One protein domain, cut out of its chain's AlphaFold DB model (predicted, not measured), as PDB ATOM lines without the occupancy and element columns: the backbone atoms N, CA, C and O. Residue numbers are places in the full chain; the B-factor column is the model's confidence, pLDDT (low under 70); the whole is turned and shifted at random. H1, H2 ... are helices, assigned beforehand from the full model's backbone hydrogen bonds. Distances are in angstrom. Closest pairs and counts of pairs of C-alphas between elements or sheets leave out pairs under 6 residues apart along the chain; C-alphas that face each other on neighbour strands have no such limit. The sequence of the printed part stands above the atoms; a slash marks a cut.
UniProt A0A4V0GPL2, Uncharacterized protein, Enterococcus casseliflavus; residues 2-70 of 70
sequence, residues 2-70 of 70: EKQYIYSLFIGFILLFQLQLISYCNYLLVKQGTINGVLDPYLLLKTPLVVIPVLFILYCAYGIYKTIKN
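What this domain is: This is residues 2 to 70 of the 70 residues of an uncharacterized protein of Enterococcus casseliflavus (UniProt A0A4V0GPL2). A long helix, H1, and a shorter one, H2, make a lopsided helical hairpin shaped like a narrow V: the first turns of H2 meet H1 near its middle, and from there the start of H1 and the end of H2 spread apart. The unnamed link between them turns at the far end of H1 and folds back beside the second half of that helix before H2 begins. The printed part has 69 residues with two named helices, H1 then H2, and no named strand; the class is all helix. The whole is a rod spanning 55 by 20 by 15 A, only just loose and close to extended, with a radius of gyration of the C-alphas of 16.3 A.

How they stand to each other: H1, residues 2 to 31, touches H2, residues 51 to 68, with its residues 13 to 17 alone. H2 touches H1 with residues 52 to 56 alone. The closest C-alphas of the two are those of Phe 17 and Ile 52, 6.3 A apart. Their lines stand at a shallow tilt of 23 degrees, and they run opposite ways. Their centres are 17.3 A apart. In H2 every pair of O i and N i+4 is within hydrogen-bond range; in H1 25 of 26 are.

Where its parts are: H1 begins at C-alpha 2, (37.156, 76.330, 38.400), and ends at C-alpha 31, (63.384, 46.928, 18.296), 44.2 A away. H2 runs 25.8 A from C-alpha 51 to C-alpha 68 at (30.983, 81.227, 21.373).

The domain as a whole: The two C-alphas farthest apart are those of Gly 33 and Asn 70, at 55.3 A. Residues 2 to 8, which belong to H1, stand free, and so do residues 60 to 70, of which 60 to 68 belong to H2. The link from H1 to H2 is long, with 19 residues. The printed part has no cut. Its mean pLDDT is 81.1, with residues 2 to 3, 41 and 69 to 70 under 70.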
ATOM      1  N   GLU A   2      37.324  76.972  39.728       57.81
ATOM      2  CA  GLU A   2      37.156  76.330  38.400       57.81
ATOM      3  C   GLU A   2      38.415  76.311  37.512       57.81
ATOM      4  O   GLU A   2      38.717  75.298  36.889       57.81
ATOM      5  N   LYS A   3      39.207  77.394  37.497       63.62
ATOM      6  CA  LYS A   3      40.421  77.465  36.662       63.62
ATOM      7  C   LYS A   3      41.501  76.455  37.078       63.62
ATOM      8  O   LYS A   3      42.219  75.961  36.219       63.62
ATOM      9  N   GLN A   4      41.604  76.108  38.367       70.94
ATOM     10  CA  GLN A   4      42.603  75.144  38.861       70.94
ATOM     11  C   GLN A   4      42.351  73.724  38.340       70.94
ATOM     12  O   GLN A   4      43.307  73.017  38.031       70.94
ATOM     13  N   TYR A   5      41.086  73.326  38.175       76.44
ATOM     14  CA  TYR A   5      40.740  72.023  37.600       76.44
ATOM     15  C   TYR A   5      41.185  71.908  36.143       76.44
ATOM     16  O   TYR A   5      41.692  70.865  35.743       76.44
ATOM     17  N   ILE A   6      41.072  72.993  35.370       78.50
ATOM     18  CA  ILE A   6      41.512  73.028  33.970       78.50
ATOM     19  C   ILE A   6      43.033  72.872  33.879       78.50
ATOM     20  O   ILE A   6      43.516  72.078  33.076       78.50
ATOM     21  N   TYR A   7      43.788  73.575  34.730       79.12
ATOM     22  CA  TYR A   7      45.246  73.430  34.778       79.12
ATOM     23  C   TYR A   7      45.673  72.023  35.208       79.12
ATOM     24  O   TYR A   7      46.571  71.449  34.597       79.12
ATOM     25  N   SER A   8      45.008  71.441  36.209       83.62
ATOM     26  CA  SER A   8      45.285  70.072  36.661       83.62
ATOM     27  C   SER A   8      45.004  69.036  35.563       83.62
ATOM     28  O   SER A   8      45.811  68.140  35.328       83.62
ATOM     29  N   LEU A   9      43.910  69.211  34.816       84.19
ATOM     30  CA  LEU A   9      43.562  68.375  33.665       84.19
ATOM     31  C   LEU A   9      44.616  68.469  32.548       84.19
ATOM     32  O   LEU A   9      45.032  67.452  32.000       84.19
ATOM     33  N   PHE A  10      45.097  69.679  32.251       84.62
ATOM     34  CA  PHE A  10      46.178  69.913  31.288       84.62
ATOM     35  C   PHE A  10      47.482  69.223  31.695       84.62
ATOM     36  O   PHE A  10      48.100  68.532  30.887       84.62
ATOM     37  N   ILE A  11      47.882  69.387  32.958       87.12
ATOM     38  CA  ILE A  11      49.073  68.740  33.517       87.12
ATOM     39  C   ILE A  11      48.920  67.216  33.443       87.12
ATOM     40  O   ILE A  11      49.849  66.532  33.020       87.12
ATOM     41  N   GLY A  12      47.736  66.686  33.765       88.00
ATOM     42  CA  GLY A  12      47.419  65.266  33.626       88.00
ATOM     43  C   GLY A  12      47.599  64.755  32.194       88.00
ATOM     44  O   GLY A  12      48.259  63.739  31.988       88.00
ATOM     45  N   PHE A  13      47.092  65.479  31.190       85.44
ATOM     46  CA  PHE A  13      47.290  65.109  29.784       85.44
ATOM     47  C   PHE A  13      48.761  65.142  29.358       85.44
ATOM     48  O   PHE A  13      49.205  64.236  28.654       85.44
ATOM     49  N   ILE A  14      49.531  66.139  29.806       86.44
ATOM     50  CA  ILE A  14      50.972  66.223  29.524       86.44
ATOM     51  C   ILE A  14      51.711  65.023  30.127       86.44
ATOM     52  O   ILE A  14      52.513  64.392  29.440       86.44
ATOM     53  N   LEU A  15      51.416  64.671  31.380       88.88
ATOM     54  CA  LEU A  15      52.034  63.530  32.060       88.88
ATOM     55  C   LEU A  15      51.700  62.203  31.374       88.88
ATOM     56  O   LEU A  15      52.595  61.391  31.132       88.88
ATOM     57  N   LEU A  16      50.434  61.997  31.003       87.12
ATOM     58  CA  LEU A  16      50.020  60.807  30.261       87.12
ATOM     59  C   LEU A  16      50.730  60.727  28.904       87.12
ATOM     60  O   LEU A  16      51.161  59.649  28.503       87.12
ATOM     61  N   PHE A  17      50.896  61.858  28.209       86.25
ATOM     62  CA  PHE A  17      51.597  61.890  26.926       86.25
ATOM     63  C   PHE A  17      53.078  61.532  27.080       86.25
ATOM     64  O   PHE A  17      53.604  60.747  26.289       86.25
ATOM     65  N   GLN A  18      53.742  62.055  28.113       88.06
ATOM     66  CA  GLN A  18      55.135  61.715  28.409       88.06
ATOM     67  C   GLN A  18      55.309  60.222  28.695       88.06
ATOM     68  O   GLN A  18      56.232  59.606  28.163       88.06
ATOM     69  N   LEU A  19      54.407  59.621  29.473       88.44
ATOM     70  CA  LEU A  19      54.441  58.188  29.766       88.44
ATOM     71  C   LEU A  19      54.328  57.346  28.480       88.44
ATOM     72  O   LEU A  19      55.075  56.386  28.280       88.44
ATOM     73  N   GLN A  20      53.462  57.778  27.566       85.12
ATOM     74  CA  GLN A  20      53.265  57.177  26.245       85.12
ATOM     75  C   GLN A  20      54.492  57.281  25.359       85.12
ATOM     76  O   GLN A  20      54.893  56.301  24.726       85.12
ATOM     77  N   LEU A  21      55.120  58.452  25.352       85.44
ATOM     78  CA  LEU A  21      56.339  58.691  24.600       85.44
ATOM     79  C   LEU A  21      57.484  57.813  25.116       85.44
ATOM     80  O   LEU A  21      58.189  57.206  24.315       85.44
ATOM     81  N   ILE A  22      57.632  57.683  26.437       88.62
ATOM     82  CA  ILE A  22      58.650  56.824  27.055       88.62
ATOM     83  C   ILE A  22      58.417  55.354  26.689       88.62
ATOM     84  O   ILE A  22      59.365  54.672  26.298       88.62
ATOM     85  N   SER A  23      57.170  54.877  26.755       86.00
ATOM     86  CA  SER A  23      56.804  53.512  26.346       86.00
ATOM     87  C   SER A  23      57.187  53.243  24.890       86.00
ATOM     88  O   SER A  23      57.780  52.212  24.573       86.00
ATOM     89  N   TYR A  24      56.904  54.197  24.001       85.38
ATOM     90  CA  TYR A  24      57.214  54.064  22.583       85.38
ATOM     91  C   TYR A  24      58.720  54.134  22.298       85.38
ATOM     92  O   TYR A  24      59.238  53.336  21.517       85.38
ATOM     93  N   CYS A  25      59.452  55.030  22.964       86.06
ATOM     94  CA  CYS A  25      60.911  55.083  22.878       86.06
ATOM     95  C   CYS A  25      61.551  53.780  23.368       86.06
ATOM     96  O   CYS A  25      62.469  53.281  22.723       86.06
ATOM     97  N   ASN A  26      61.050  53.195  24.462       86.31
ATOM     98  CA  ASN A  26      61.521  51.898  24.944       86.31
ATOM     99  C   ASN A  26      61.323  50.812  23.877       86.31
ATOM    100  O   ASN A  26      62.282  50.132  23.518       86.31
ATOM    101  N   TYR A  27      60.130  50.734  23.283       86.50
ATOM    102  CA  TYR A  27      59.858  49.821  22.173       86.50
ATOM    103  C   TYR A  27      60.818  50.013  20.990       86.50
ATOM    104  O   TYR A  27      61.318  49.028  20.446       86.50
ATOM    105  N   LEU A  28      61.113  51.257  20.599       87.19
ATOM    106  CA  LEU A  28      62.063  51.536  19.518       87.19
ATOM    107  C   LEU A  28      63.484  51.074  19.862       87.19
ATOM    108  O   LEU A  28      64.128  50.446  19.025       87.19
ATOM    109  N   LEU A  29      63.944  51.325  21.089       88.88
ATOM    110  CA  LEU A  29      65.268  50.904  21.557       88.88
ATOM    111  C   LEU A  29      65.394  49.373  21.620       88.88
ATOM    112  O   LEU A  29      66.433  48.830  21.236       88.88
ATOM    113  N   VAL A  30      64.338  48.673  22.055       88.12
ATOM    114  CA  VAL A  30      64.279  47.201  22.038       88.12
ATOM    115  C   VAL A  30      64.276  46.691  20.596       88.12
ATOM    116  O   VAL A  30      65.038  45.790  20.251       88.12
ATOM    117  N   LYS A  31      63.472  47.300  19.717       87.62
ATOM    118  CA  LYS A  31      63.384  46.928  18.296       87.62
ATOM    119  C   LYS A  31      64.709  47.125  17.550       87.62
ATOM    120  O   LYS A  31      65.007  46.362  16.637       87.62
ATOM    121  N   GLN A  32      65.494  48.128  17.929       87.81
ATOM    122  CA  GLN A  32      66.827  48.391  17.378       87.81
ATOM    123  C   GLN A  32      67.923  47.505  17.992       87.81
ATOM    124  O   GLN A  32      69.087  47.640  17.621       87.81
ATOM    125  N   GLY A  33      67.585  46.620  18.937       85.94
ATOM    126  CA  GLY A  33      68.554  45.771  19.633       85.94
ATOM    127  C   GLY A  33      69.526  46.553  20.522       85.94
ATOM    128  O   GLY A  33      70.563  46.025  20.905       85.94
ATOM    129  N   THR A  34      69.215  47.817  20.835       85.62
ATOM    130  CA  THR A  34      70.057  48.676  21.682       85.62
ATOM    131  C   THR A  34      69.904  48.313  23.159       85.62
ATOM    132  O   THR A  34      70.857  48.434  23.925       85.62
ATOM    133  N   ILE A  35      68.716  47.851  23.562       86.75
ATOM    134  CA  ILE A  35      68.427  47.392  24.925       86.75
ATOM    135  C   ILE A  35      67.684  46.053  24.891       86.75
ATOM    136  O   ILE A  35      66.872  45.805  24.003       86.75
ATOM    137  N   ASN A  36      67.924  45.206  25.893       79.00
ATOM    138  CA  ASN A  36      67.111  44.013  26.120       79.00
ATOM    139  C   ASN A  36      65.813  44.412  26.832       79.00
ATOM    140  O   ASN A  36      65.852  45.099  27.854       79.00
ATOM    141  N   GLY A  37      64.667  43.978  26.315       77.00
ATOM    142  CA  GLY A  37      63.363  44.323  26.875       77.00
ATOM    143  C   GLY A  37      62.207  43.643  26.150       77.00
ATOM    144  O   GLY A  37      62.410  42.796  25.281       77.00
ATOM    145  N   VAL A  38      60.981  44.007  26.525       78.56
ATOM    146  CA  VAL A  38      59.758  43.473  25.915       78.56
ATOM    147  C   VAL A  38      59.419  44.293  24.674       78.56
ATOM    148  O   VAL A  38      59.375  45.519  24.726       78.56
ATOM    149  N   LEU A  39      59.154  43.615  23.556       79.12
ATOM    150  CA  LEU A  39      58.823  44.245  22.277       79.12
ATOM    151  C   LEU A  39      57.344  44.674  22.239       79.12
ATOM    152  O   LEU A  39      56.585  44.253  21.369       79.12
ATOM    153  N   ASP A  40      56.934  45.496  23.206       77.06
ATOM    154  CA  ASP A  40      55.563  45.992  23.341       77.06
ATOM    155  C   ASP A  40      55.524  47.532  23.227       77.06
ATOM    156  O   ASP A  40      56.006  48.230  24.122       77.06
ATOM    157  N   PRO A  41      54.945  48.095  22.146       68.44
ATOM    158  CA  PRO A  41      54.794  49.544  21.987       68.44
ATOM    159  C   PRO A  41      53.830  50.167  23.007       68.44
ATOM    160  O   PRO A  41      53.828  51.388  23.181       68.44
ATOM    161  N   TYR A  42      53.043  49.348  23.700       77.06
ATOM    162  CA  TYR A  42      52.002  49.744  24.640       77.06
ATOM    163  C   TYR A  42      52.289  49.303  26.081       77.06
ATOM    164  O   TYR A  42      51.366  49.188  26.891       77.06
ATOM    165  N   LEU A  43      53.567  49.079  26.403       71.94
ATOM    166  CA  LEU A  43      54.034  48.544  27.681       71.94
ATOM    167  C   LEU A  43      53.458  49.270  28.910       71.94
ATOM    168  O   LEU A  43      53.041  48.618  29.866       71.94
ATOM    169  N   LEU A  44      53.433  50.607  28.898       74.81
ATOM    170  CA  LEU A  44      52.986  51.402  30.053       74.81
ATOM    171  C   LEU A  44      51.496  51.751  30.014       74.81
ATOM    172  O   LEU A  44      50.846  51.809  31.054       74.81
ATOM    173  N   LEU A  45      50.938  51.962  28.827       71.81
ATOM    174  CA  LEU A  45      49.516  52.238  28.640       71.81
ATOM    175  C   LEU A  45      49.092  51.598  27.322       71.81
ATOM    176  O   LEU A  45      49.672  51.868  26.269       71.81
ATOM    177  N   LYS A  46      47.996  50.843  27.369       75.00
ATOM    178  CA  LYS A  46      47.364  50.196  26.210       75.00
ATOM    179  C   LYS A  46      46.580  51.153  25.316       75.00
ATOM    180  O   LYS A  46      45.526  50.802  24.797       75.00
ATOM    181  N   THR A  47      47.068  52.380  25.166       75.94
ATOM    182  CA  THR A  47      46.430  53.401  24.334       75.94
ATOM    183  C   THR A  47      47.387  53.896  23.248       75.94
ATOM    184  O   THR A  47      48.579  54.086  23.515       75.94
ATOM    185  N   PRO A  48      46.890  54.110  22.014       75.25
ATOM    186  CA  PRO A  48      47.661  54.735  20.948       75.25
ATOM    187  C   PRO A  48      48.170  56.117  21.356       75.25
ATOM    188  O   PRO A  48      47.427  56.903  21.942       75.25
ATOM    189  N   LEU A  49      49.399  56.450  20.943       73.94
ATOM    190  CA  LEU A  49      50.041  57.748  21.200       73.94
ATOM    191  C   LEU A  49      49.160  58.945  20.787       73.94
ATOM    192  O   LEU A  49      49.213  60.011  21.389       73.94
ATOM    193  N   VAL A  50      48.328  58.745  19.761       76.25
ATOM    194  CA  VAL A  50      47.448  59.754  19.155       76.25
ATOM    195  C   VAL A  50      46.209  60.056  20.009       76.25
ATOM    196  O   VAL A  50      45.627  61.130  19.878       76.25
ATOM    197  N   VAL A  51      45.812  59.165  20.925       81.44
ATOM    198  CA  VAL A  51      44.573  59.331  21.709       81.44
ATOM    199  C   VAL A  51      44.637  60.546  22.631       81.44
ATOM    200  O   VAL A  51      43.668  61.292  22.728       81.44
ATOM    201  N   ILE A  52      45.781  60.789  23.271       81.69
ATOM    202  CA  ILE A  52      45.951  61.911  24.203       81.69
ATOM    203  C   ILE A  52      45.857  63.273  23.484       81.69
ATOM    204  O   ILE A  52      45.049  64.099  23.916       81.69
ATOM    205  N   PRO A  53      46.570  63.515  22.362       78.75
ATOM    206  CA  PRO A  53      46.369  64.707  21.536       78.75
ATOM    207  C   PRO A  53      44.919  64.898  21.076       78.75
ATOM    208  O   PRO A  53      44.407  66.014  21.102       78.75
ATOM    209  N   VAL A  54      44.234  63.821  20.676       84.75
ATOM    210  CA  VAL A  54      42.842  63.895  20.203       84.75
ATOM    211  C   VAL A  54      41.891  64.303  21.329       84.75
ATOM    212  O   VAL A  54      41.074  65.204  21.135       84.75
ATOM    213  N   LEU A  55      42.015  63.698  22.514       84.38
ATOM    214  CA  LEU A  55      41.220  64.067  23.692       84.38
ATOM    215  C   LEU A  55      41.447  65.525  24.093       84.38
ATOM    216  O   LEU A  55      40.502  66.235  24.437       84.38
ATOM    217  N   PHE A  56      42.689  65.983  23.992       84.56
ATOM    218  CA  PHE A  56      43.056  67.359  24.274       84.56
ATOM    219  C   PHE A  56      42.428  68.353  23.282       84.56
ATOM    220  O   PHE A  56      41.844  69.356  23.694       84.56
ATOM    221  N   ILE A  57      42.474  68.055  21.978       85.62
ATOM    222  CA  ILE A  57      41.842  68.883  20.938       85.62
ATOM    223  C   ILE A  57      40.322  68.919  21.123       85.62
ATOM    224  O   ILE A  57      39.732  69.995  21.048       85.62
ATOM    225  N   LEU A  58      39.689  67.776  21.406       86.81
ATOM    226  CA  LEU A  58      38.251  67.693  21.681       86.81
ATOM    227  C   LEU A  58      37.851  68.555  22.882       86.81
ATOM    228  O   LEU A  58      36.868  69.293  22.809       86.81
ATOM    229  N   TYR A  59      38.631  68.500  23.963       83.69
ATOM    230  CA  TYR A  59      38.389  69.317  25.147       83.69
ATOM    231  C   TYR A  59      38.509  70.819  24.842       83.69
ATOM    232  O   TYR A  59      37.627  71.600  25.211       83.69
ATOM    233  N   CYS A  60      39.545  71.228  24.103       82.06
ATOM    234  CA  CYS A  60      39.707  72.611  23.649       82.06
ATOM    235  C   CYS A  60      38.562  73.063  22.728       82.06
ATOM    236  O   CYS A  60      38.002  74.140  22.930       82.06
ATOM    237  N   ALA A  61      38.173  72.236  21.753       86.75
ATOM    238  CA  ALA A  61      37.082  72.533  20.829       86.75
ATOM    239  C   ALA A  61      35.745  72.706  21.565       86.75
ATOM    240  O   ALA A  61      35.002  73.649  21.285       86.75
ATOM    241  N   TYR A  62      35.465  71.852  22.554       85.19
ATOM    242  CA  TYR A  62      34.287  71.979  23.409       85.19
ATOM    243  C   TYR A  62      34.300  73.284  24.221       85.19
ATOM    244  O   TYR A  62      33.284  73.981  24.285       85.19
ATOM    245  N   GLY A  63      35.449  73.655  24.795       81.50
ATOM    246  CA  GLY A  63      35.608  74.922  25.514       81.50
ATOM    247  C   GLY A  63      35.346  76.149  24.631       81.50
ATOM    248  O   GLY A  63      34.623  77.063  25.038       81.50
ATOM    249  N   ILE A  64      35.871  76.144  23.402       82.25
ATOM    250  CA  ILE A  64      35.658  77.216  22.417       82.25
ATOM    251  C   ILE A  64      34.180  77.283  22.011       82.25
ATOM    252  O   ILE A  64      33.585  78.357  22.066       82.25
ATOM    253  N   TYR A  65      33.562  76.146  21.676       86.38
ATOM    254  CA  TYR A  65      32.143  76.082  21.306       86.38
ATOM    255  C   TYR A  65      31.235  76.645  22.404       86.38
ATOM    256  O   TYR A  65      30.347  77.452  22.125       86.38
ATOM    257  N   LYS A  66      31.481  76.257  23.662       81.88
ATOM    258  CA  LYS A  66      30.716  76.757  24.808       81.88
ATOM    259  C   LYS A  66      30.886  78.267  24.997       81.88
ATOM    260  O   LYS A  66      29.921  78.923  25.362       81.88
ATOM    261  N   THR A  67      32.075  78.807  24.732       76.44
ATOM    262  CA  THR A  67      32.357  80.248  24.847       76.44
ATOM    263  C   THR A  67      31.685  81.061  23.739       76.44
ATOM    264  O   THR A  67      31.220  82.156  24.003       76.44
ATOM    265  N   ILE A  68      31.607  80.533  22.514       78.19
ATOM    266  CA  ILE A  68      30.983  81.227  21.373       78.19
ATOM    267  C   ILE A  68      29.451  81.257  21.487       78.19
ATOM    268  O   ILE A  68      28.810  82.182  20.996       78.19
ATOM    269  N   LYS A  69      28.846  80.226  22.090       67.19
ATOM    270  CA  LYS A  69      27.385  80.095  22.206       67.19
ATOM    271  C   LYS A  69      26.789  80.859  23.401       67.19
ATOM    272  O   LYS A  69      25.570  80.869  23.547       67.19
ATOM    273  N   ASN A  70      27.632  81.427  24.261       53.75
ATOM    274  CA  ASN A  70      27.255  82.092  25.507       53.75
ATOM    275  C   ASN A  70      27.439  83.604  25.391       53.75
ATOM    276  O   ASN A  70      26.636  84.323  26.019       53.75
TER     277      ASN A  70